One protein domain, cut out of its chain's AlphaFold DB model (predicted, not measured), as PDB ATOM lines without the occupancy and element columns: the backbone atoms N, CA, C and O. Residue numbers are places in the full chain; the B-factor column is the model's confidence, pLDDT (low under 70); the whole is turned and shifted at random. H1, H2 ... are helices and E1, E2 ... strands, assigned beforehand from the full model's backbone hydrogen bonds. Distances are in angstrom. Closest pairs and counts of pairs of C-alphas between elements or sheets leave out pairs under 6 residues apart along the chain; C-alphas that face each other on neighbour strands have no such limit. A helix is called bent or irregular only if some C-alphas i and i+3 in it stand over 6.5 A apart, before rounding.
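Overview. This is residues 810 to 971 of the 971 residues of the protein "CLASP_N domain-containing protein" of Trypanosoma cruzi (strain CL Brener) (UniProt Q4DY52). Four helices, H1 to H4, form an up-and-down bundle with H2 and H3 between H1 and H4; at one end, where H1 and H3 begin, sits a tiny sheet, E1 and E2. H5 crosses H4 on the side away from H1, short H6 packs on H5, and two stretches stick out: residues 862 to 870, in the link from E1 to E2, and residues 942 to 948, of which 942 and 943 belong to H5. The 162 printed residues hold six named helices and two named strands in the order H1 H2 E1 E2 H3 H4 H5 H6; the sheet, E1 = E2, is parallel and the class is mostly helix. The whole is compact, with a radius of gyration of the C-alphas of 16.2 A and spans of 44 by 43 by 34 A.

Along the chain. E1 is residues 855 to 857 and E2 residues 874 to 876. H1, residues 810 to 826, begins at C-alpha 810 (-11.140, 13.469, 27.638) and is 23.9 A long. H2, residues 834 to 853, is 29.0 A long and irregular, with C-alphas 849 and 852 7.8 A apart. H3 is residues 877 to 891, 20.9 A long. H4, residues 896 to 920, is 22.9 A long and irregular, with C-alphas 912 and 915 9.4 A apart and a kink of 129 degrees near residue 914. H5, residues 926 to 943, is 26.0 A long. H6, residues 956 to 962, ends at C-alpha 962 (-29.793, 26.067, 47.660).

Arrangement. E1 and E2 are parallel, with N 857 and O 875 3.0 A apart, within hydrogen-bond range. The closest C-alphas of E2 and H1 are those of Val 875 and Asp 811, 4.6 A apart. H1 touches H3, closest at the C-alphas of Ala 818 and Leu 883, 5.1 A. H1 and H2 are a helical hairpin, closest at Ile 817 and Leu 839, C-alphas 6.8 A apart. H3 and H4 are another, with the C-alphas of Val 891 and Arg 899 4.4 A apart. H4, the hub, also touches H2, at a shallow tilt of 22 degrees, the same way, with the C-alphas of Gly 851 and Gly 912 3.9 A apart. With residues 903 to 911 alone H4 touches H5, about perpendicular at 85 degrees, the C-alphas of Val 907 and Tyr 936 being closest at 5.3 A. H6 touches H5, with the C-alphas of Leu 956 and Ser 933 5.7 A apart, and only just touches H4, with 3 pairs of C-alphas within 8 A, the closest being those of Met 960 and Leu 918, 6.5 A apart. H1 and H4 are apart. Every O i to N i+4 pair is within hydrogen-bond range in H1, H3, H5 and H6, against 13 of 16 in H2 and 15 of 21 in H4.

Size, cuts and confidence. The C-alphas farthest apart, those of Gln 868 and Cys 970, are 48.8 A apart. The printed part has no cut and ends at the chain's last residue, 971. The links E1 to E2 and H5 to H6 are long. pLDDT is under 70 in residues 859 to 872, 944 to 952 and 970 to 971.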
ATOM      1  N   THR A 810      -9.814  13.875  27.148       89.62
ATOM      2  CA  THR A 810     -11.140  13.469  27.638       89.62
ATOM      3  C   THR A 810     -12.273  14.287  27.009       89.62
ATOM      4  O   THR A 810     -13.327  13.725  26.715       89.62
ATOM      5  N   ASP A 811     -12.041  15.572  26.726       91.12
ATOM      6  CA  ASP A 811     -12.985  16.444  26.013       91.12
ATOM      7  C   ASP A 811     -13.386  15.876  24.639       91.12
ATOM      8  O   ASP A 811     -14.572  15.685  24.363       91.12
ATOM      9  N   HIS A 812     -12.412  15.499  23.805       92.95
ATOM     10  CA  HIS A 812     -12.684  14.947  22.474       92.95
ATOM     11  C   HIS A 812     -13.403  13.596  22.535       92.95
ATOM     12  O   HIS A 812     -14.313  13.349  21.741       92.95
ATOM     13  N   ILE A 813     -13.025  12.737  23.490       94.43
ATOM     14  CA  ILE A 813     -13.689  11.450  23.728       94.43
ATOM     15  C   ILE A 813     -15.166  11.677  24.067       94.43
ATOM     16  O   ILE A 813     -16.046  11.125  23.405       94.43
ATOM     17  N   LEU A 814     -15.449  12.504  25.080       94.91
ATOM     18  CA  LEU A 814     -16.815  12.744  25.542       94.91
ATOM     19  C   LEU A 814     -17.655  13.458  24.488       94.91
ATOM     20  O   LEU A 814     -18.817  13.101  24.315       94.91
ATOM     21  N   ASN A 815     -17.080  14.405  23.743       95.23
ATOM     22  CA  ASN A 815     -17.782  15.070  22.652       95.23
ATOM     23  C   ASN A 815     -18.173  14.078  21.552       95.23
ATOM     24  O   ASN A 815     -19.316  14.075  21.104       95.23
ATOM     25  N   ALA A 816     -17.263  13.192  21.144       96.92
ATOM     26  CA  ALA A 816     -17.547  12.200  20.113       96.92
ATOM     27  C   ALA A 816     -18.584  11.153  20.564       96.92
ATOM     28  O   ALA A 816     -19.466  10.791  19.777       96.92
ATOM     29  N   ILE A 817     -18.538  10.708  21.828       97.28
ATOM     30  CA  ILE A 817     -19.578   9.844  22.413       97.28
ATOM     31  C   ILE A 817     -20.917  10.589  22.450       97.28
ATOM     32  O   ILE A 817     -21.922  10.051  21.987       97.28
ATOM     33  N   ALA A 818     -20.934  11.839  22.921       97.36
ATOM     34  CA  ALA A 818     -22.140  12.656  22.983       97.36
ATOM     35  C   ALA A 818     -22.758  12.861  21.593       97.36
ATOM     36  O   ALA A 818     -23.945  12.618  21.430       97.36
ATOM     37  N   MET A 819     -21.962  13.196  20.573       96.39
ATOM     38  CA  MET A 819     -22.433  13.323  19.188       96.39
ATOM     39  C   MET A 819     -22.983  12.008  18.621       96.39
ATOM     40  O   MET A 819     -23.888  12.025  17.790       96.39
ATOM     41  N   SER A 820     -22.424  10.865  19.029       95.28
ATOM     42  CA  SER A 820     -22.899   9.548  18.589       95.28
ATOM     43  C   SER A 820     -24.250   9.210  19.226       95.28
ATOM     44  O   SER A 820     -25.176   8.798  18.531       95.28
ATOM     45  N   LEU A 821     -24.372   9.434  20.535       95.73
ATOM     46  CA  LEU A 821     -25.599   9.211  21.300       95.73
ATOM     47  C   LEU A 821     -26.702  10.222  20.951       95.73
ATOM     48  O   LEU A 821     -27.870   9.859  20.935       95.73
ATOM     49  N   GLU A 822     -26.352  11.471  20.639       94.37
ATOM     50  CA  GLU A 822     -27.294  12.498  20.176       94.37
ATOM     51  C   GLU A 822     -27.958  12.074  18.863       94.37
ATOM     52  O   GLU A 822     -29.180  12.146  18.741       94.37
ATOM     53  N   ASN A 823     -27.168  11.555  17.917       89.61
ATOM     54  CA  ASN A 823     -27.678  11.038  16.647       89.61
ATOM     55  C   ASN A 823     -28.655   9.873  16.876       89.61
ATOM     56  O   ASN A 823     -29.721   9.842  16.279       89.61
ATOM     57  N   TRP A 824     -28.316   8.955  17.786       92.89
ATOM     58  CA  TRP A 824     -29.171   7.824  18.148       92.89
ATOM     59  C   TRP A 824     -30.478   8.242  18.827       92.89
ATOM     60  O   TRP A 824     -31.547   7.782  18.446       92.89
ATOM     61  N   LEU A 825     -30.419   9.134  19.818       91.12
ATOM     62  CA  LEU A 825     -31.604   9.581  20.562       91.12
ATOM     63  C   LEU A 825     -32.491  10.546  19.766       91.12
ATOM     64  O   LEU A 825     -33.597  10.878  20.212       91.12
ATOM     65  N   SER A 826     -31.998  11.036  18.628       87.15
ATOM     66  CA  SER A 826     -32.790  11.812  17.676       87.15
ATOM     67  C   SER A 826     -33.746  10.922  16.878       87.15
ATOM     68  O   SER A 826     -34.794  11.410  16.464       87.15
ATOM     69  N   ASP A 827     -33.447   9.626  16.746       77.66
ATOM     70  CA  ASP A 827     -34.334   8.664  16.098       77.66
ATOM     71  C   ASP A 827     -35.520   8.302  17.008       77.66
ATOM     72  O   ASP A 827     -35.368   7.717  18.082       77.66
ATOM     73  N   GLU A 828     -36.743   8.559  16.539       71.44
ATOM     74  CA  GLU A 828     -37.984   8.231  17.264       71.44
ATOM     75  C   GLU A 828     -38.280   6.720  17.346       71.44
ATOM     76  O   GLU A 828     -39.261   6.299  17.960       71.44
ATOM     77  N   SER A 829     -37.429   5.877  16.749       73.05
ATOM     78  CA  SER A 829     -37.624   4.422  16.696       73.05
ATOM     79  C   SER A 829     -37.666   3.762  18.079       73.05
ATOM     80  O   SER A 829     -38.221   2.671  18.227       73.05
ATOM     81  N   GLY A 830     -37.052   4.389  19.092       74.62
ATOM     82  CA  GLY A 830     -36.860   3.798  20.419       74.62
ATOM     83  C   GLY A 830     -35.995   2.531  20.401       74.62
ATOM     84  O   GLY A 830     -35.975   1.784  21.385       74.62
ATOM     85  N   TYR A 831     -35.318   2.251  19.281       83.52
ATOM     86  CA  TYR A 831     -34.438   1.103  19.132       83.52
ATOM     87  C   TYR A 831     -33.239   1.249  20.063       83.52
ATOM     88  O   TYR A 831     -32.589   2.286  20.095       83.52
ATOM     89  N   CYS A 832     -32.911   0.191  20.797       87.15
ATOM     90  CA  CYS A 832     -31.752   0.150  21.670       87.15
ATOM     91  C   CYS A 832     -31.014  -1.168  21.463       87.15
ATOM     92  O   CYS A 832     -31.613  -2.240  21.554       87.15
ATOM     93  N   SER A 833     -29.711  -1.077  21.222       90.86
ATOM     94  CA  SER A 833     -28.815  -2.217  21.064       90.86
ATOM     95  C   SER A 833     -27.808  -2.284  22.212       90.86
ATOM     96  O   SER A 833     -27.690  -1.350  23.014       90.86
ATOM     97  N   ARG A 834     -27.062  -3.390  22.299       89.74
ATOM     98  CA  ARG A 834     -26.012  -3.552  23.313       89.74
ATOM     99  C   ARG A 834     -24.909  -2.514  23.115       89.74
ATOM    100  O   ARG A 834     -24.453  -1.942  24.095       89.74
ATOM    101  N   GLY A 835     -24.528  -2.233  21.872       92.51
ATOM    102  CA  GLY A 835     -23.530  -1.228  21.527       92.51
ATOM    103  C   GLY A 835     -23.934   0.177  21.969       92.51
ATOM    104  O   GLY A 835     -23.113   0.884  22.551       92.51
ATOM    105  N   TRP A 836     -25.196   0.577  21.770       94.86
ATOM    106  CA  TRP A 836     -25.686   1.873  22.260       94.86
ATOM    107  C   TRP A 836     -25.670   1.964  23.790       94.86
ATOM    108  O   TRP A 836     -25.212   2.970  24.336       94.86
ATOM    109  N   LEU A 837     -26.091   0.899  24.485       94.85
ATOM    110  CA  LEU A 837     -25.990   0.827  25.947       94.85
ATOM    111  C   LEU A 837     -24.540   0.921  26.416       94.85
ATOM    112  O   LEU A 837     -24.253   1.713  27.304       94.85
ATOM    113  N   THR A 838     -23.616   0.189  25.794       95.56
ATOM    114  CA  THR A 838     -22.196   0.205  26.168       95.56
ATOM    115  C   THR A 838     -21.535   1.562  25.895       95.56
ATOM    116  O   THR A 838     -20.694   2.002  26.681       95.56
ATOM    117  N   LEU A 839     -21.939   2.291  24.847       96.31
ATOM    118  CA  LEU A 839     -21.502   3.680  24.648       96.31
ATOM    119  C   LEU A 839     -22.011   4.613  25.757       96.31
ATOM    120  O   LEU A 839     -21.265   5.475  26.218       96.31
ATOM    121  N   LEU A 840     -23.248   4.429  26.228       96.94
ATOM    122  CA  LEU A 840     -23.782   5.194  27.357       96.94
ATOM    123  C   LEU A 840     -23.090   4.818  28.684       96.94
ATOM    124  O   LEU A 840     -22.705   5.700  29.449       96.94
ATOM    125  N   GLU A 841     -22.846   3.527  28.926       96.70
ATOM    126  CA  GLU A 841     -22.057   3.006  30.059       96.70
ATOM    127  C   GLU A 841     -20.612   3.524  30.039       96.70
ATOM    128  O   GLU A 841     -20.006   3.743  31.086       96.70
ATOM    129  N   SER A 842     -20.048   3.792  28.859       95.77
ATOM    130  CA  SER A 842     -18.704   4.372  28.744       95.77
ATOM    131  C   SER A 842     -18.624   5.763  29.362       95.77
ATOM    132  O   SER A 842     -17.606   6.108  29.958       95.77
ATOM    133  N   VAL A 843     -19.705   6.548  29.287       96.42
ATOM    134  CA  VAL A 843     -19.791   7.839  29.982       96.42
ATOM    135  C   VAL A 843     -19.743   7.617  31.491       96.42
ATOM    136  O   VAL A 843     -18.952   8.257  32.180       96.42
ATOM    137  N   GLU A 844     -20.525   6.664  32.010       94.62
ATOM    138  CA  GLU A 844     -20.479   6.296  33.430       94.62
ATOM    139  C   GLU A 844     -19.051   5.915  33.847       94.62
ATOM    140  O   GLU A 844     -18.554   6.391  34.869       94.62
ATOM    141  N   HIS A 845     -18.373   5.104  33.032       91.84
ATOM    142  CA  HIS A 845     -17.016   4.641  33.294       91.84
ATOM    143  C   HIS A 845     -16.004   5.793  33.345       91.84
ATOM    144  O   HIS A 845     -15.215   5.865  34.289       91.84
ATOM    145  N   VAL A 846     -16.066   6.729  32.391       92.15
ATOM    146  CA  VAL A 846     -15.190   7.911  32.353       92.15
ATOM    147  C   VAL A 846     -15.374   8.774  33.603       92.15
ATOM    148  O   VAL A 846     -14.384   9.139  34.234       92.15
ATOM    149  N   PHE A 847     -16.610   9.052  34.029       93.00
ATOM    150  CA  PHE A 847     -16.852   9.835  35.250       93.00
ATOM    151  C   PHE A 847     -16.514   9.067  36.531       93.00
ATOM    152  O   PHE A 847     -16.052   9.658  37.505       93.00
ATOM    153  N   SER A 848     -16.690   7.748  36.538       88.61
ATOM    154  CA  SER A 848     -16.303   6.908  37.671       88.61
ATOM    155  C   SER A 848     -14.782   6.879  37.871       88.61
ATOM    156  O   SER A 848     -14.323   6.904  39.015       88.61
ATOM    157  N   LEU A 849     -14.005   6.874  36.779       85.11
ATOM    158  CA  LEU A 849     -12.539   6.884  36.808       85.11
ATOM    159  C   LEU A 849     -11.951   8.279  37.034       85.11
ATOM    160  O   LEU A 849     -11.111   8.454  37.914       85.11
ATOM    161  N   TYR A 850     -12.386   9.260  36.244       85.65
ATOM    162  CA  TYR A 850     -11.732  10.564  36.144       85.65
ATOM    163  C   TYR A 850     -12.571  11.719  36.699       85.65
ATOM    164  O   TYR A 850     -12.075  12.833  36.811       85.65
ATOM    165  N   GLY A 851     -13.831  11.484  37.083       84.22
ATOM    166  CA  GLY A 851     -14.763  12.556  37.443       84.22
ATOM    167  C   GLY A 851     -14.306  13.424  38.618       84.22
ATOM    168  O   GLY A 851     -14.576  14.613  38.616       84.22
ATOM    169  N   ARG A 852     -13.567  12.864  39.587       84.43
ATOM    170  CA  ARG A 852     -13.044  13.617  40.749       84.43
ATOM    171  C   ARG A 852     -11.863  14.529  40.428       84.43
ATOM    172  O   ARG A 852     -11.580  15.440  41.194       84.43
ATOM    173  N   THR A 853     -11.137  14.227  39.358       84.72
ATOM    174  CA  THR A 853     -10.001  15.022  38.871       84.72
ATOM    175  C   THR A 853     -10.398  15.879  37.673       84.72
ATOM    176  O   THR A 853      -9.552  16.571  37.121       84.72
ATOM    177  N   MET A 854     -11.662  15.799  37.245       88.29
ATOM    178  CA  MET A 854     -12.153  16.472  36.056       88.29
ATOM    179  C   MET A 854     -12.452  17.941  36.346       88.29
ATOM    180  O   MET A 854     -13.183  18.247  37.287       88.29
ATOM    181  N   MET A 855     -11.942  18.834  35.502       83.87
ATOM    182  CA  MET A 855     -12.197  20.272  35.593       83.87
ATOM    183  C   MET A 855     -13.031  20.747  34.403       83.87
ATOM    184  O   MET A 855     -12.754  20.396  33.253       83.87
ATOM    185  N   LEU A 856     -14.056  21.558  34.681       85.85
ATOM    186  CA  LEU A 856     -14.862  22.214  33.651       85.85
ATOM    187  C   LEU A 856     -14.199  23.528  33.222       85.85
ATOM    188  O   LEU A 856     -13.888  24.366  34.068       85.85
ATOM    189  N   VAL A 857     -13.987  23.707  31.915       83.63
ATOM    190  CA  VAL A 857     -13.303  24.876  31.331       83.63
ATOM    191  C   VAL A 857     -14.250  25.634  30.395       83.63
ATOM    192  O   VAL A 857     -14.944  25.026  29.584       83.63
ATOM    193  N   GLN A 858     -14.294  26.965  30.490       72.23
ATOM    194  CA  GLN A 858     -15.238  27.793  29.720       72.23
ATOM    195  C   GLN A 858     -14.873  27.944  28.236       72.23
ATOM    196  O   GLN A 858     -15.768  28.004  27.394       72.23
ATOM    197  N   GLU A 859     -13.583  27.992  27.892       59.02
ATOM    198  CA  GLU A 859     -13.157  28.232  26.511       59.02
ATOM    199  C   GLU A 859     -13.005  26.933  25.701       59.02
ATOM    200  O   GLU A 859     -12.448  25.951  26.202       59.02
ATOM    201  N   PRO A 860     -13.452  26.907  24.428       52.30
ATOM    202  CA  PRO A 860     -13.078  25.842  23.511       52.30
ATOM    203  C   PRO A 860     -11.564  25.925  23.311       52.30
ATOM    204  O   PRO A 860     -11.069  26.944  22.829       52.30
ATOM    205  N   PHE A 861     -10.836  24.880  23.712       50.13
ATOM    206  CA  PHE A 861      -9.391  24.779  23.524       50.13
ATOM    207  C   PHE A 861      -9.044  25.130  22.068       50.13
ATOM    208  O   PHE A 861      -9.246  24.330  21.153       50.13
ATOM    209  N   LYS A 862      -8.527  26.345  21.841       47.23
ATOM    210  CA  LYS A 862      -7.765  26.654  20.628       47.23
ATOM    211  C   LYS A 862      -6.620  25.642  20.609       47.23
ATOM    212  O   LYS A 862      -6.026  25.436  21.658       47.23
ATOM    213  N   GLU A 863      -6.351  25.016  19.462       40.20
ATOM    214  CA  GLU A 863      -5.459  23.855  19.223       40.20
ATOM    215  C   GLU A 863      -3.970  23.992  19.669       40.20
ATOM    216  O   GLU A 863      -3.066  23.416  19.063       40.20
ATOM    217  N   TYR A 864      -3.658  24.722  20.734       37.31
ATOM    218  CA  TYR A 864      -2.313  25.015  21.195       37.31
ATOM    219  C   TYR A 864      -1.940  24.174  22.415       37.31
ATOM    220  O   TYR A 864      -2.657  24.122  23.408       37.31
ATOM    221  N   ALA A 865      -0.759  23.564  22.305       39.33
ATOM    222  CA  ALA A 865      -0.006  22.889  23.355       39.33
ATOM    223  C   ALA A 865      -0.736  21.714  24.030       39.33
ATOM    224  O   ALA A 865      -1.262  21.820  25.133       39.33
ATOM    225  N   VAL A 866      -0.642  20.534  23.406       39.96
ATOM    226  CA  VAL A 866      -0.613  19.281  24.173       39.96
ATOM    227  C   VAL A 866       0.567  19.408  25.137       39.96
ATOM    228  O   VAL A 866       1.716  19.224  24.733       39.96
ATOM    229  N   SER A 867       0.301  19.814  26.376       41.14
ATOM    230  CA  SER A 867       1.297  19.758  27.439       41.14
ATOM    231  C   SER A 867       1.684  18.288  27.576       41.14
ATOM    232  O   SER A 867       0.831  17.447  27.850       41.14
ATOM    233  N   GLN A 868       2.936  17.953  27.258       44.18
ATOM    234  CA  GLN A 868       3.360  16.562  27.070       44.18
ATOM    235  C   GLN A 868       3.294  15.716  28.350       44.18
ATOM    236  O   GLN A 868       3.307  14.494  28.239       44.18
ATOM    237  N   ASP A 869       3.143  16.333  29.526       38.86
ATOM    238  CA  ASP A 869       3.334  15.652  30.811       38.86
ATOM    239  C   ASP A 869       2.206  15.848  31.839       38.86
ATOM    240  O   ASP A 869       2.353  15.442  32.993       38.86
ATOM    241  N   CYS A 870       1.051  16.407  31.458       41.61
ATOM    242  CA  CYS A 870      -0.099  16.480  32.362       41.61
ATOM    243  C   CYS A 870      -1.304  15.740  31.780       41.61
ATOM    244  O   CYS A 870      -1.793  16.077  30.703       41.61
ATOM    245  N   PHE A 871      -1.790  14.723  32.500       50.91
ATOM    246  CA  PHE A 871      -3.111  14.129  32.282       50.91
ATOM    247  C   PHE A 871      -4.182  15.157  32.669       50.91
ATOM    248  O   PHE A 871      -4.848  15.026  33.695       50.91
ATOM    249  N   ASP A 872      -4.323  16.204  31.866       57.43
ATOM    250  CA  ASP A 872      -5.348  17.213  32.062       57.43
ATOM    251  C   ASP A 872      -6.702  16.602  31.695       57.43
ATOM    252  O   ASP A 872      -7.094  16.524  30.527       57.43
ATOM    253  N   VAL A 873      -7.433  16.146  32.714       75.74
ATOM    254  CA  VAL A 873      -8.834  15.715  32.599       75.74
ATOM    255  C   VAL A 873      -9.718  16.966  32.526       75.74
ATOM    256  O   VAL A 873     -10.563  17.224  33.379       75.74
ATOM    257  N   ASN A 874      -9.499  17.784  31.505       82.81
ATOM    258  CA  ASN A 874     -10.265  18.999  31.273       82.81
ATOM    259  C   ASN A 874     -11.393  18.702  30.283       82.81
ATOM    260  O   ASN A 874     -11.185  18.028  29.272       82.81
ATOM    261  N   VAL A 875     -12.592  19.203  30.578       89.32
ATOM    262  CA  VAL A 875     -13.756  19.110  29.690       89.32
ATOM    263  C   VAL A 875     -14.345  20.498  29.521       89.32
ATOM    264  O   VAL A 875     -14.618  21.195  30.496       89.32
ATOM    265  N   SER A 876     -14.542  20.915  28.277       90.52
ATOM    266  CA  SER A 876     -15.151  22.204  27.984       90.52
ATOM    267  C   SER A 876     -16.625  22.217  28.399       90.52
ATOM    268  O   SER A 876     -17.353  21.233  28.234       90.52
ATOM    269  N   GLU A 877     -17.114  23.353  28.897       91.75
ATOM    270  CA  GLU A 877     -18.520  23.499  29.290       91.75
ATOM    271  C   GLU A 877     -19.479  23.233  28.120       91.75
ATOM    272  O   GLU A 877     -20.603  22.774  28.319       91.75
ATOM    273  N   THR A 878     -19.045  23.509  26.884       91.75
ATOM    274  CA  THR A 878     -19.838  23.245  25.674       91.75
ATOM    275  C   THR A 878     -20.066  21.750  25.457       91.75
ATOM    276  O   THR A 878     -21.206  21.323  25.253       91.75
ATOM    277  N   VAL A 879     -19.006  20.947  25.580       93.99
ATOM    278  CA  VAL A 879     -19.057  19.487  25.466       93.99
ATOM    279  C   VAL A 879     -19.821  18.887  26.635       93.99
ATOM    280  O   VAL A 879     -20.695  18.046  26.426       93.99
ATOM    281  N   PHE A 880     -19.559  19.359  27.854       95.15
ATOM    282  CA  PHE A 880     -20.254  18.876  29.040       95.15
ATOM    283  C   PHE A 880     -21.763  19.154  28.975       95.15
ATOM    284  O   PHE A 880     -22.564  18.259  29.235       95.15
ATOM    285  N   ARG A 881     -22.175  20.347  28.524       94.93
ATOM    286  CA  ARG A 881     -23.592  20.684  28.307       94.93
ATOM    287  C   ARG A 881     -24.248  19.776  27.272       94.93
ATOM    288  O   ARG A 881     -25.342  19.273  27.524       94.93
ATOM    289  N   ARG A 882     -23.587  19.528  26.132       95.71
ATOM    290  CA  ARG A 882     -24.083  18.583  25.116       95.71
ATOM    291  C   ARG A 882     -24.253  17.185  25.714       95.71
ATOM    292  O   ARG A 882     -25.309  16.582  25.554       95.71
ATOM    293  N   LEU A 883     -23.251  16.700  26.443       96.85
ATOM    294  CA  LEU A 883     -23.294  15.395  27.097       96.85
ATOM    295  C   LEU A 883     -24.454  15.294  28.098       96.85
ATOM    296  O   LEU A 883     -25.221  14.336  28.046       96.85
ATOM    297  N   CYS A 884     -24.622  16.282  28.980       96.14
ATOM    298  CA  CYS A 884     -25.730  16.310  29.933       96.14
ATOM    299  C   CYS A 884     -27.088  16.314  29.225       96.14
ATOM    300  O   CYS A 884     -27.959  15.540  29.613       96.14
ATOM    301  N   ASN A 885     -27.260  17.096  28.155       95.04
ATOM    302  CA  ASN A 885     -28.500  17.111  27.374       95.04
ATOM    303  C   ASN A 885     -28.830  15.731  26.785       95.04
ATOM    304  O   ASN A 885     -29.970  15.275  26.869       95.04
ATOM    305  N   VAL A 886     -27.825  15.042  26.242       95.60
ATOM    306  CA  VAL A 886     -27.955  13.674  25.719       95.60
ATOM    307  C   VAL A 886     -28.378  12.702  26.822       95.60
ATOM    308  O   VAL A 886     -29.329  11.943  26.644       95.60
ATOM    309  N   VAL A 887     -27.722  12.740  27.984       96.64
ATOM    310  CA  VAL A 887     -28.045  11.843  29.104       96.64
ATOM    311  C   VAL A 887     -29.439  12.142  29.667       96.64
ATOM    312  O   VAL A 887     -30.199  11.214  29.930       96.64
ATOM    313  N   VAL A 888     -29.825  13.416  29.793       93.98
ATOM    314  CA  VAL A 888     -31.174  13.827  30.222       93.98
ATOM    315  C   VAL A 888     -32.234  13.320  29.240       93.98
ATOM    316  O   VAL A 888     -33.243  12.760  29.670       93.98
ATOM    317  N   ARG A 889     -31.987  13.414  27.927       92.69
ATOM    318  CA  ARG A 889     -32.866  12.834  26.898       92.69
ATOM    319  C   ARG A 889     -32.941  11.306  27.011       92.69
ATOM    320  O   ARG A 889     -34.024  10.740  26.898       92.69
ATOM    321  N   ALA A 890     -31.834  10.631  27.329       94.34
ATOM    322  CA  ALA A 890     -31.805   9.180  27.539       94.34
ATOM    323  C   ALA A 890     -32.637   8.720  28.757       94.34
ATOM    324  O   ALA A 890     -33.208   7.629  28.734       94.34
ATOM    325  N   VAL A 891     -32.792   9.554  29.796       93.83
ATOM    326  CA  VAL A 891     -33.701   9.268  30.931       93.83
ATOM    327  C   VAL A 891     -35.168   9.195  30.483       93.83
ATOM    328  O   VAL A 891     -35.973   8.519  31.125       93.83
ATOM    329  N   GLN A 892     -35.522   9.839  29.370       90.40
ATOM    330  CA  GLN A 892     -36.871   9.828  28.794       90.40
ATOM    331  C   GLN A 892     -37.069   8.718  27.744       90.40
ATOM    332  O   GLN A 892     -38.158   8.579  27.192       90.40
ATOM    333  N   HIS A 893     -36.049   7.898  27.477       92.66
ATOM    334  CA  HIS A 893     -36.109   6.853  26.457       92.66
ATOM    335  C   HIS A 893     -37.138   5.754  26.794       92.66
ATOM    336  O   HIS A 893     -37.377   5.435  27.962       92.66
ATOM    337  N   THR A 894     -37.732   5.113  25.781       89.54
ATOM    338  CA  THR A 894     -38.768   4.068  25.948       89.54
ATOM    339  C   THR A 894     -38.228   2.784  26.593       89.54
ATOM    340  O   THR A 894     -38.914   2.154  27.406       89.54
ATOM    341  N   GLY A 895     -36.974   2.427  26.308       89.54
ATOM    342  CA  GLY A 895     -36.271   1.281  26.898       89.54
ATOM    343  C   GLY A 895     -35.862   1.497  28.361       89.54
ATOM    344  O   GLY A 895     -35.144   2.443  28.681       89.54
ATOM    345  N   SER A 896     -36.275   0.596  29.262       91.46
ATOM    346  CA  SER A 896     -35.970   0.691  30.701       91.46
ATOM    347  C   SER A 896     -34.487   0.565  31.035       91.46
ATOM    348  O   SER A 896     -34.037   1.197  31.985       91.46
ATOM    349  N   GLU A 897     -33.741  -0.235  30.271       92.68
ATOM    350  CA  GLU A 897     -32.293  -0.402  30.450       92.68
ATOM    351  C   GLU A 897     -31.564   0.912  30.165       92.68
ATOM    352  O   GLU A 897     -30.804   1.375  31.007       92.68
ATOM    353  N   VAL A 898     -31.911   1.591  29.063       94.26
ATOM    354  CA  VAL A 898     -31.377   2.920  28.717       94.26
ATOM    355  C   VAL A 898     -31.646   3.926  29.826       94.26
ATOM    356  O   VAL A 898     -30.727   4.612  30.264       94.26
ATOM    357  N   ARG A 899     -32.888   3.984  30.329       94.78
ATOM    358  CA  ARG A 899     -33.243   4.903  31.421       94.78
ATOM    359  C   ARG A 899     -32.439   4.625  32.686       94.78
ATOM    360  O   ARG A 899     -31.983   5.563  33.333       94.78
ATOM    361  N   LEU A 900     -32.273   3.353  33.052       95.87
ATOM    362  CA  LEU A 900     -31.494   2.965  34.226       95.87
ATOM    363  C   LEU A 900     -30.020   3.348  34.060       95.87
ATOM    364  O   LEU A 900     -29.463   3.981  34.952       95.87
ATOM    365  N   THR A 901     -29.414   3.018  32.920       96.45
ATOM    366  CA  THR A 901     -28.029   3.383  32.614       96.45
ATOM    367  C   THR A 901     -27.857   4.900  32.618       96.45
ATOM    368  O   THR A 901     -26.937   5.398  33.254       96.45
ATOM    369  N   ALA A 902     -28.778   5.662  32.023       97.25
ATOM    370  CA  ALA A 902     -28.750   7.124  32.053       97.25
ATOM    371  C   ALA A 902     -28.801   7.679  33.489       97.25
ATOM    372  O   ALA A 902     -28.043   8.584  33.829       97.25
ATOM    373  N   VAL A 903     -29.634   7.105  34.365       97.82
ATOM    374  CA  VAL A 903     -29.661   7.472  35.791       97.82
ATOM    375  C   VAL A 903     -28.323   7.171  36.469       97.82
ATOM    376  O   VAL A 903     -27.844   8.001  37.238       97.82
ATOM    377  N   LEU A 904     -27.691   6.030  36.181       97.10
ATOM    378  CA  LEU A 904     -26.367   5.698  36.722       97.10
ATOM    379  C   LEU A 904     -25.275   6.641  36.198       97.10
ATOM    380  O   LEU A 904     -24.427   7.068  36.978       97.10
ATOM    381  N   VAL A 905     -25.342   7.047  34.928       97.79
ATOM    382  CA  VAL A 905     -24.457   8.071  34.354       97.79
ATOM    383  C   VAL A 905     -24.623   9.397  35.098       97.79
ATOM    384  O   VAL A 905     -23.629   9.969  35.535       97.79
ATOM    385  N   LEU A 906     -25.860   9.862  35.324       97.42
ATOM    386  CA  LEU A 906     -26.135  11.081  36.100       97.42
ATOM    387  C   LEU A 906     -25.602  10.991  37.532       97.42
ATOM    388  O   LEU A 906     -25.040  11.959  38.044       97.42
ATOM    389  N   VAL A 907     -25.741   9.829  38.173       96.16
ATOM    390  CA  VAL A 907     -25.172   9.578  39.501       96.16
ATOM    391  C   VAL A 907     -23.649   9.657  39.469       96.16
ATOM    392  O   VAL A 907     -23.069  10.291  40.347       96.16
ATOM    393  N   SER A 908     -22.991   9.065  38.473       95.40
ATOM    394  CA  SER A 908     -21.533   9.120  38.324       95.40
ATOM    395  C   SER A 908     -21.027  10.534  38.029       95.40
ATOM    396  O   SER A 908     -20.039  10.953  38.632       95.40
ATOM    397  N   ILE A 909     -21.736  11.304  37.196       95.93
ATOM    398  CA  ILE A 909     -21.452  12.726  36.953       95.93
ATOM    399  C   ILE A 909     -21.550  13.517  38.261       95.93
ATOM    400  O   ILE A 909     -20.618  14.234  38.619       95.93
ATOM    401  N   TRP A 910     -22.642  13.348  39.013       94.61
ATOM    402  CA  TRP A 910     -22.849  14.059  40.275       94.61
ATOM    403  C   TRP A 910     -21.845  13.637  41.360       94.61
ATOM    404  O   TRP A 910     -21.345  14.472  42.105       94.61
ATOM    405  N   MET A 911     -21.478  12.356  41.426       91.58
ATOM    406  CA  MET A 911     -20.428  11.853  42.325       91.58
ATOM    407  C   MET A 911     -19.023  12.355  41.960       91.58
ATOM    408  O   MET A 911     -18.147  12.362  42.829       91.58
ATOM    409  N   GLY A 912     -18.786  12.686  40.686       90.09
ATOM    410  CA  GLY A 912     -17.508  13.184  40.180       90.09
ATOM    411  C   GLY A 912     -17.345  14.691  40.368       90.09
ATOM    412  O   GLY A 912     -16.405  15.119  41.027       90.09
ATOM    413  N   LEU A 913     -18.291  15.466  39.831       91.32
ATOM    414  CA  LEU A 913     -18.236  16.933  39.753       91.32
ATOM    415  C   LEU A 913     -19.013  17.653  40.864       91.32
ATOM    416  O   LEU A 913     -18.967  18.878  40.959       91.32
ATOM    417  N   ASP A 914     -19.738  16.913  41.700       91.44
ATOM    418  CA  ASP A 914     -20.459  17.456  42.846       91.44
ATOM    419  C   ASP A 914     -21.418  18.606  42.460       91.44
ATOM    420  O   ASP A 914     -22.233  18.465  41.543       91.44
ATOM    421  N   THR A 915     -21.343  19.751  43.145       90.11
ATOM    422  CA  THR A 915     -22.192  20.922  42.880       90.11
ATOM    423  C   THR A 915     -21.967  21.547  41.499       90.11
ATOM    424  O   THR A 915     -22.888  22.164  40.962       90.11
ATOM    425  N   ALA A 916     -20.805  21.333  40.867       90.20
ATOM    426  CA  ALA A 916     -20.494  21.888  39.547       90.20
ATOM    427  C   ALA A 916     -21.335  21.268  38.415       90.20
ATOM    428  O   ALA A 916     -21.551  21.906  37.386       90.20
ATOM    429  N   ALA A 917     -21.864  20.052  38.602       92.49
ATOM    430  CA  ALA A 917     -22.745  19.416  37.622       92.49
ATOM    431  C   ALA A 917     -24.173  19.993  37.624       92.49
ATOM    432  O   ALA A 917     -24.867  19.925  36.611       92.49
ATOM    433  N   LEU A 918     -24.630  20.555  38.747       93.62
ATOM    434  CA  LEU A 918     -26.043  20.886  38.971       93.62
ATOM    435  C   LEU A 918     -26.650  21.871  37.953       93.62
ATOM    436  O   LEU A 918     -27.776  21.615  37.515       93.62
ATOM    437  N   PRO A 919     -25.949  22.934  37.501       91.77
ATOM    438  CA  PRO A 919     -26.475  23.844  36.479       91.77
ATOM    439  C   PRO A 919     -26.805  23.161  35.142       91.77
ATOM    440  O   PRO A 919     -27.647  23.649  34.394       91.77
ATOM    441  N   TYR A 920     -26.185  22.015  34.851       93.07
ATOM    442  CA  TYR A 920     -26.370  21.261  33.608       93.07
ATOM    443  C   TYR A 920     -27.470  20.194  33.710       93.07
ATOM    444  O   TYR A 920     -27.863  19.612  32.703       93.07
ATOM    445  N   LEU A 921     -27.994  19.948  34.916       93.49
ATOM    446  CA  LEU A 921     -29.028  18.943  35.198       93.49
ATOM    447  C   LEU A 921     -30.421  19.556  35.428       93.49
ATOM    448  O   LEU A 921     -31.339  18.879  35.895       93.49
ATOM    449  N   VAL A 922     -30.598  20.839  35.091       89.78
ATOM    450  CA  VAL A 922     -31.853  21.589  35.285       89.78
ATOM    451  C   VAL A 922     -33.035  20.956  34.549       89.78
ATOM    452  O   VAL A 922     -34.136  20.949  35.095       89.78
ATOM    453  N   GLY A 923     -32.797  20.337  33.387       86.52
ATOM    454  CA  GLY A 923     -33.830  19.685  32.570       86.52
ATOM    455  C   GLY A 923     -34.466  18.422  33.170       86.52
ATOM    456  O   GLY A 923     -35.346  17.841  32.542       86.52
ATOM    457  N   LEU A 924     -34.041  17.969  34.356       92.37
ATOM    458  CA  LEU A 924     -34.649  16.825  35.041       92.37
ATOM    459  C   LEU A 924     -35.945  17.220  35.765       92.37
ATOM    460  O   LEU A 924     -35.946  18.158  36.570       92.37
ATOM    461  N   SER A 925     -37.010  16.437  35.565       91.57
ATOM    462  CA  SER A 925     -38.285  16.578  36.287       91.57
ATOM    463  C   SER A 925     -38.150  16.254  37.781       91.57
ATOM    464  O   SER A 925     -37.182  15.621  38.218       91.57
ATOM    465  N   ALA A 926     -39.145  16.628  38.595       88.90
ATOM    466  CA  ALA A 926     -39.107  16.382  40.040       88.90
ATOM    467  C   ALA A 926     -38.959  14.882  40.376       88.90
ATOM    468  O   ALA A 926     -38.192  14.495  41.265       88.90
ATOM    469  N   SER A 927     -39.655  14.028  39.621       90.53
ATOM    470  CA  SER A 927     -39.589  12.570  39.743       90.53
ATOM    471  C   SER A 927     -38.218  12.017  39.333       90.53
ATOM    472  O   SER A 927     -37.666  11.163  40.034       90.53
ATOM    473  N   GLN A 928     -37.612  12.552  38.270       94.00
ATOM    474  CA  GLN A 928     -36.268  12.173  37.824       94.00
ATOM    475  C   GLN A 928     -35.184  12.602  38.822       94.00
ATOM    476  O   GLN A 928     -34.324  11.792  39.169       94.00
ATOM    477  N   ARG A 929     -35.253  13.828  39.366       93.74
ATOM    478  CA  ARG A 929     -34.314  14.306  40.402       93.74
ATOM    479  C   ARG A 929     -34.362  13.429  41.656       93.74
ATOM    480  O   ARG A 929     -33.321  13.071  42.220       93.74
ATOM    481  N   LYS A 930     -35.564  13.007  42.064       93.46
ATOM    482  CA  LYS A 930     -35.758  12.057  43.170       93.46
ATOM    483  C   LYS A 930     -35.149  10.689  42.857       93.46
ATOM    484  O   LYS A 930     -34.502  10.104  43.722       93.46
ATOM    485  N   LEU A 931     -35.320  10.191  41.632       94.00
ATOM    486  CA  LEU A 931     -34.750   8.914  41.202       94.00
ATOM    487  C   LEU A 931     -33.216   8.939  41.245       94.00
ATOM    488  O   LEU A 931     -32.618   8.055  41.856       94.00
ATOM    489  N   VAL A 932     -32.587   9.978  40.690       95.80
ATOM    490  CA  VAL A 932     -31.126  10.174  40.751       95.80
ATOM    491  C   VAL A 932     -30.646  10.227  42.202       95.80
ATOM    492  O   VAL A 932     -29.686   9.548  42.552       95.80
ATOM    493  N   SER A 933     -31.361  10.934  43.081       96.22
ATOM    494  CA  SER A 933     -31.041  10.994  44.517       96.22
ATOM    495  C   SER A 933     -31.090   9.621  45.194       96.22
ATOM    496  O   SER A 933     -30.203   9.270  45.973       96.22
ATOM    497  N   LEU A 934     -32.098   8.799  44.889       95.64
ATOM    498  CA  LEU A 934     -32.204   7.441  45.431       95.64
ATOM    499  C   LEU A 934     -31.032   6.557  44.982       95.64
ATOM    500  O   LEU A 934     -30.429   5.877  45.815       95.64
ATOM    501  N   TYR A 935     -30.686   6.587  43.692       95.61
ATOM    502  CA  TYR A 935     -29.567   5.803  43.163       95.61
ATOM    503  C   TYR A 935     -28.212   6.314  43.654       95.61
ATOM    504  O   TYR A 935     -27.363   5.498  44.005       95.61
ATOM    505  N   TYR A 936     -28.028   7.631  43.782       94.11
ATOM    506  CA  TYR A 936     -26.836   8.220  44.390       94.11
ATOM    507  C   TYR A 936     -26.619   7.670  45.797       94.11
ATOM    508  O   TYR A 936     -25.559   7.127  46.105       94.11
ATOM    509  N   ASN A 937     -27.645   7.750  46.650       92.95
ATOM    510  CA  ASN A 937     -27.539   7.301  48.036       92.95
ATOM    511  C   ASN A 937     -27.323   5.784  48.124       92.95
ATOM    512  O   ASN A 937     -26.551   5.325  48.969       92.95
ATOM    513  N   LYS A 938     -27.934   5.008  47.217       90.60
ATOM    514  CA  LYS A 938     -27.678   3.571  47.087       90.60
ATOM    515  C   LYS A 938     -26.202   3.292  46.774       90.60
ATOM    516  O   LYS A 938     -25.545   2.616  47.563       90.60
ATOM    517  N   VAL A 939     -25.657   3.875  45.704       87.25
ATOM    518  CA  VAL A 939     -24.249   3.691  45.294       87.25
ATOM    519  C   VAL A 939     -23.279   4.192  46.374       87.25
ATOM    520  O   VAL A 939     -22.277   3.539  46.671       87.25
ATOM    521  N   ALA A 940     -23.584   5.322  47.018       85.33
ATOM    522  CA  ALA A 940     -22.779   5.870  48.106       85.33
ATOM    523  C   ALA A 940     -22.759   4.953  49.342       85.33
ATOM    524  O   ALA A 940     -21.705   4.790  49.962       85.33
ATOM    525  N   SER A 941     -23.892   4.327  49.680       81.34
ATOM    526  CA  SER A 941     -23.965   3.355  50.777       81.34
ATOM    527  C   SER A 941     -23.176   2.079  50.476       81.34
ATOM    528  O   SER A 941     -22.419   1.623  51.330       81.34
ATOM    529  N   GLU A 942     -23.264   1.557  49.247       78.65
ATOM    530  CA  GLU A 942     -22.545   0.354  48.820       78.65
ATOM    531  C   GLU A 942     -21.021   0.561  48.890       78.65
ATOM    532  O   GLU A 942     -20.315  -0.279  49.454       78.65
ATOM    533  N   ARG A 943     -20.515   1.723  48.438       71.21
ATOM    534  CA  ARG A 943     -19.080   2.076  48.498       71.21
ATOM    535  C   ARG A 943     -18.532   2.237  49.928       71.21
ATOM    536  O   ARG A 943     -17.322   2.137  50.112       71.21
ATOM    537  N   ARG A 944     -19.377   2.501  50.936       61.23
ATOM    538  CA  ARG A 944     -18.961   2.768  52.333       61.23
ATOM    539  C   ARG A 944     -19.202   1.624  53.315       61.23
ATOM    540  O   ARG A 944     -18.914   1.797  54.495       61.23
ATOM    541  N   THR A 945     -19.637   0.449  52.861       54.24
ATOM    542  CA  THR A 945     -19.890  -0.733  53.717       54.24
ATOM    543  C   THR A 945     -18.692  -1.218  54.569       54.24
ATOM    544  O   THR A 945     -18.852  -2.150  55.351       54.24
ATOM    545  N   GLY A 946     -17.522  -0.564  54.504       52.55
ATOM    546  CA  GLY A 946     -16.364  -0.795  55.378       52.55
ATOM    547  C   GLY A 946     -16.077   0.248  56.477       52.55
ATOM    548  O   GLY A 946     -15.200  -0.012  57.294       52.55
ATOM    549  N   LEU A 947     -16.757   1.406  56.546       45.35
ATOM    550  CA  LEU A 947     -16.488   2.435  57.573       45.35
ATOM    551  C   LEU A 947     -17.771   2.917  58.272       45.35
ATOM    552  O   LEU A 947     -18.738   3.295  57.616       45.35
ATOM    553  N   HIS A 948     -17.751   2.951  59.611       44.31
ATOM    554  CA  HIS A 948     -18.837   3.351  60.526       44.31
ATOM    555  C   HIS A 948     -19.225   4.850  60.461       44.31
ATOM    556  O   HIS A 948     -19.283   5.529  61.483       44.31
ATOM    557  N   GLY A 949     -19.493   5.393  59.274       51.43
ATOM    558  CA  GLY A 949     -19.998   6.756  59.091       51.43
ATOM    559  C   GLY A 949     -21.469   6.767  58.684       51.43
ATOM    560  O   GLY A 949     -21.871   6.028  57.785       51.43
ATOM    561  N   THR A 950     -22.275   7.636  59.293       53.43
ATOM    562  CA  THR A 950     -23.609   7.958  58.774       53.43
ATOM    563  C   THR A 950     -23.460   8.564  57.375       53.43
ATOM    564  O   THR A 950     -22.746   9.545  57.166       53.43
ATOM    565  N   VAL A 951     -24.088   7.950  56.369       57.27
ATOM    566  CA  VAL A 951     -24.149   8.537  55.025       57.27
ATOM    567  C   VAL A 951     -25.098   9.727  55.113       57.27
ATOM    568  O   VAL A 951     -26.297   9.535  55.312       57.27
ATOM    569  N   GLN A 952     -24.575  10.953  55.001       68.30
ATOM    570  CA  GLN A 952     -25.421  12.125  54.783       68.30
ATOM    571  C   GLN A 952     -26.190  11.894  53.484       68.30
ATOM    572  O   GLN A 952     -25.589  11.830  52.410       68.30
ATOM    573  N   GLN A 953     -27.503  11.694  53.600       82.50
ATOM    574  CA  GLN A 953     -28.363  11.536  52.439       82.50
ATOM    575  C   GLN A 953     -28.357  12.840  51.654       82.50
ATOM    576  O   GLN A 953     -28.682  13.901  52.192       82.50
ATOM    577  N   ARG A 954     -27.977  12.745  50.382       89.85
ATOM    578  CA  ARG A 954     -28.033  13.871  49.457       89.85
ATOM    579  C   ARG A 954     -29.345  13.851  48.701       89.85
ATOM    580  O   ARG A 954     -29.853  12.786  48.344       89.85
ATOM    581  N   ASP A 955     -29.883  15.039  48.479       92.45
ATOM    582  CA  ASP A 955     -31.111  15.268  47.730       92.45
ATOM    583  C   ASP A 955     -30.816  16.323  46.670       92.45
ATOM    584  O   ASP A 955     -30.548  17.487  46.987       92.45
ATOM    585  N   LEU A 956     -30.864  15.891  45.411       92.53
ATOM    586  CA  LEU A 956     -30.552  16.708  44.249       92.53
ATOM    587  C   LEU A 956     -31.451  17.948  44.185       92.53
ATOM    588  O   LEU A 956     -30.971  19.056  43.963       92.53
ATOM    589  N   SER A 957     -32.753  17.792  44.449       91.23
ATOM    590  CA  SER A 957     -33.708  18.904  44.414       91.23
ATOM    591  C   SER A 957     -33.423  19.924  45.513       91.23
ATOM    592  O   SER A 957     -33.534  21.130  45.290       91.23
ATOM    593  N   ARG A 958     -33.030  19.453  46.704       90.56
ATOM    594  CA  ARG A 958     -32.649  20.324  47.821       90.56
ATOM    595  C   ARG A 958     -31.389  21.125  47.496       90.56
ATOM    596  O   ARG A 958     -31.375  22.326  47.746       90.56
ATOM    597  N   GLU A 959     -30.362  20.490  46.940       91.33
ATOM    598  CA  GLU A 959     -29.103  21.162  46.594       91.33
ATOM    599  C   GLU A 959     -29.273  22.176  45.458       91.33
ATOM    600  O   GLU A 959     -28.784  23.300  45.556       91.33
ATOM    601  N   MET A 960     -30.062  21.841  44.434       91.30
ATOM    602  CA  MET A 960     -30.384  22.778  43.353       91.30
ATOM    603  C   MET A 960     -31.144  24.011  43.861       91.30
ATOM    604  O   MET A 960     -30.851  25.127  43.431       91.30
ATOM    605  N   ARG A 961     -32.065  23.843  44.824       89.35
ATOM    606  CA  ARG A 961     -32.771  24.969  45.462       89.35
ATOM    607  C   ARG A 961     -31.815  25.876  46.243       89.35
ATOM    608  O   ARG A 961     -31.948  27.094  46.182       89.35
ATOM    609  N   VAL A 962     -30.834  25.300  46.944       90.29
ATOM    610  CA  VAL A 962     -29.793  26.067  47.660       90.29
ATOM    611  C   VAL A 962     -28.962  26.911  46.686       90.29
ATOM    612  O   VAL A 962     -28.634  28.052  47.003       90.29
ATOM    613  N   MET A 963     -28.702  26.402  45.478       88.94
ATOM    614  CA  MET A 963     -28.019  27.135  44.404       88.94
ATOM    615  C   MET A 963     -28.919  28.108  43.621       88.94
ATOM    616  O   MET A 963     -28.453  28.710  42.656       88.94
ATOM    617  N   ARG A 964     -30.191  28.279  44.014       88.57
ATOM    618  CA  ARG A 964     -31.188  29.112  43.311       88.57
ATOM    619  C   ARG A 964     -31.383  28.721  41.837       88.57
ATOM    620  O   ARG A 964     -31.681  29.572  41.003       88.57
ATOM    621  N   LEU A 965     -31.210  27.438  41.516       89.06
ATOM    622  CA  LEU A 965     -31.505  26.899  40.186       89.06
ATOM    623  C   LEU A 965     -33.021  26.689  40.008       89.06
ATOM    624  O   LEU A 965     -33.721  26.510  41.010       89.06
ATOM    625  N   PRO A 966     -33.538  26.664  38.762       85.03
ATOM    626  CA  PRO A 966     -34.967  26.508  38.500       85.03
ATOM    627  C   PRO A 966     -35.582  25.270  39.174       85.03
ATOM    628  O   PRO A 966     -35.021  24.158  39.140       85.03
ATOM    629  N   GLU A 967     -36.753  25.463  39.788       78.38
ATOM    630  CA  GLU A 967     -37.536  24.360  40.344       78.38
ATOM    631  C   GLU A 967     -37.985  23.412  39.228       78.38
ATOM    632  O   GLU A 967     -38.217  23.821  38.092       78.38
ATOM    633  N   ALA A 968     -38.027  22.116  39.537       78.47
ATOM    634  CA  ALA A 968     -38.434  21.119  38.561       78.47
ATOM    635  C   ALA A 968     -39.941  21.186  38.331       78.47
ATOM    636  O   ALA A 968     -40.705  21.210  39.297       78.47
ATOM    637  N   GLU A 969     -40.363  21.094  37.076       73.16
ATOM    638  CA  GLU A 969     -41.764  20.853  36.758       73.16
ATOM    639  C   GLU A 969     -42.214  19.508  37.360       73.16
ATOM    640  O   GLU A 969     -41.516  18.482  37.279       73.16
ATOM    641  N   CYS A 970     -43.380  19.525  38.008       57.49
ATOM    642  CA  CYS A 970     -44.064  18.328  38.480       57.49
ATOM    643  C   CYS A 970     -44.726  17.632  37.284       57.49
ATOM    644  O   CYS A 970     -45.916  17.824  37.045       57.49
ATOM    645  N   LEU A 971     -43.940  16.853  36.536       49.60
ATOM    646  CA  LEU A 971     -44.447  15.842  35.601       49.60
ATOM    647  C   LEU A 971     -44.699  14.510  36.310       49.60
ATOM    648  O   LEU A 971     -43.777  14.031  37.028       49.60
TER     649      LEU A 971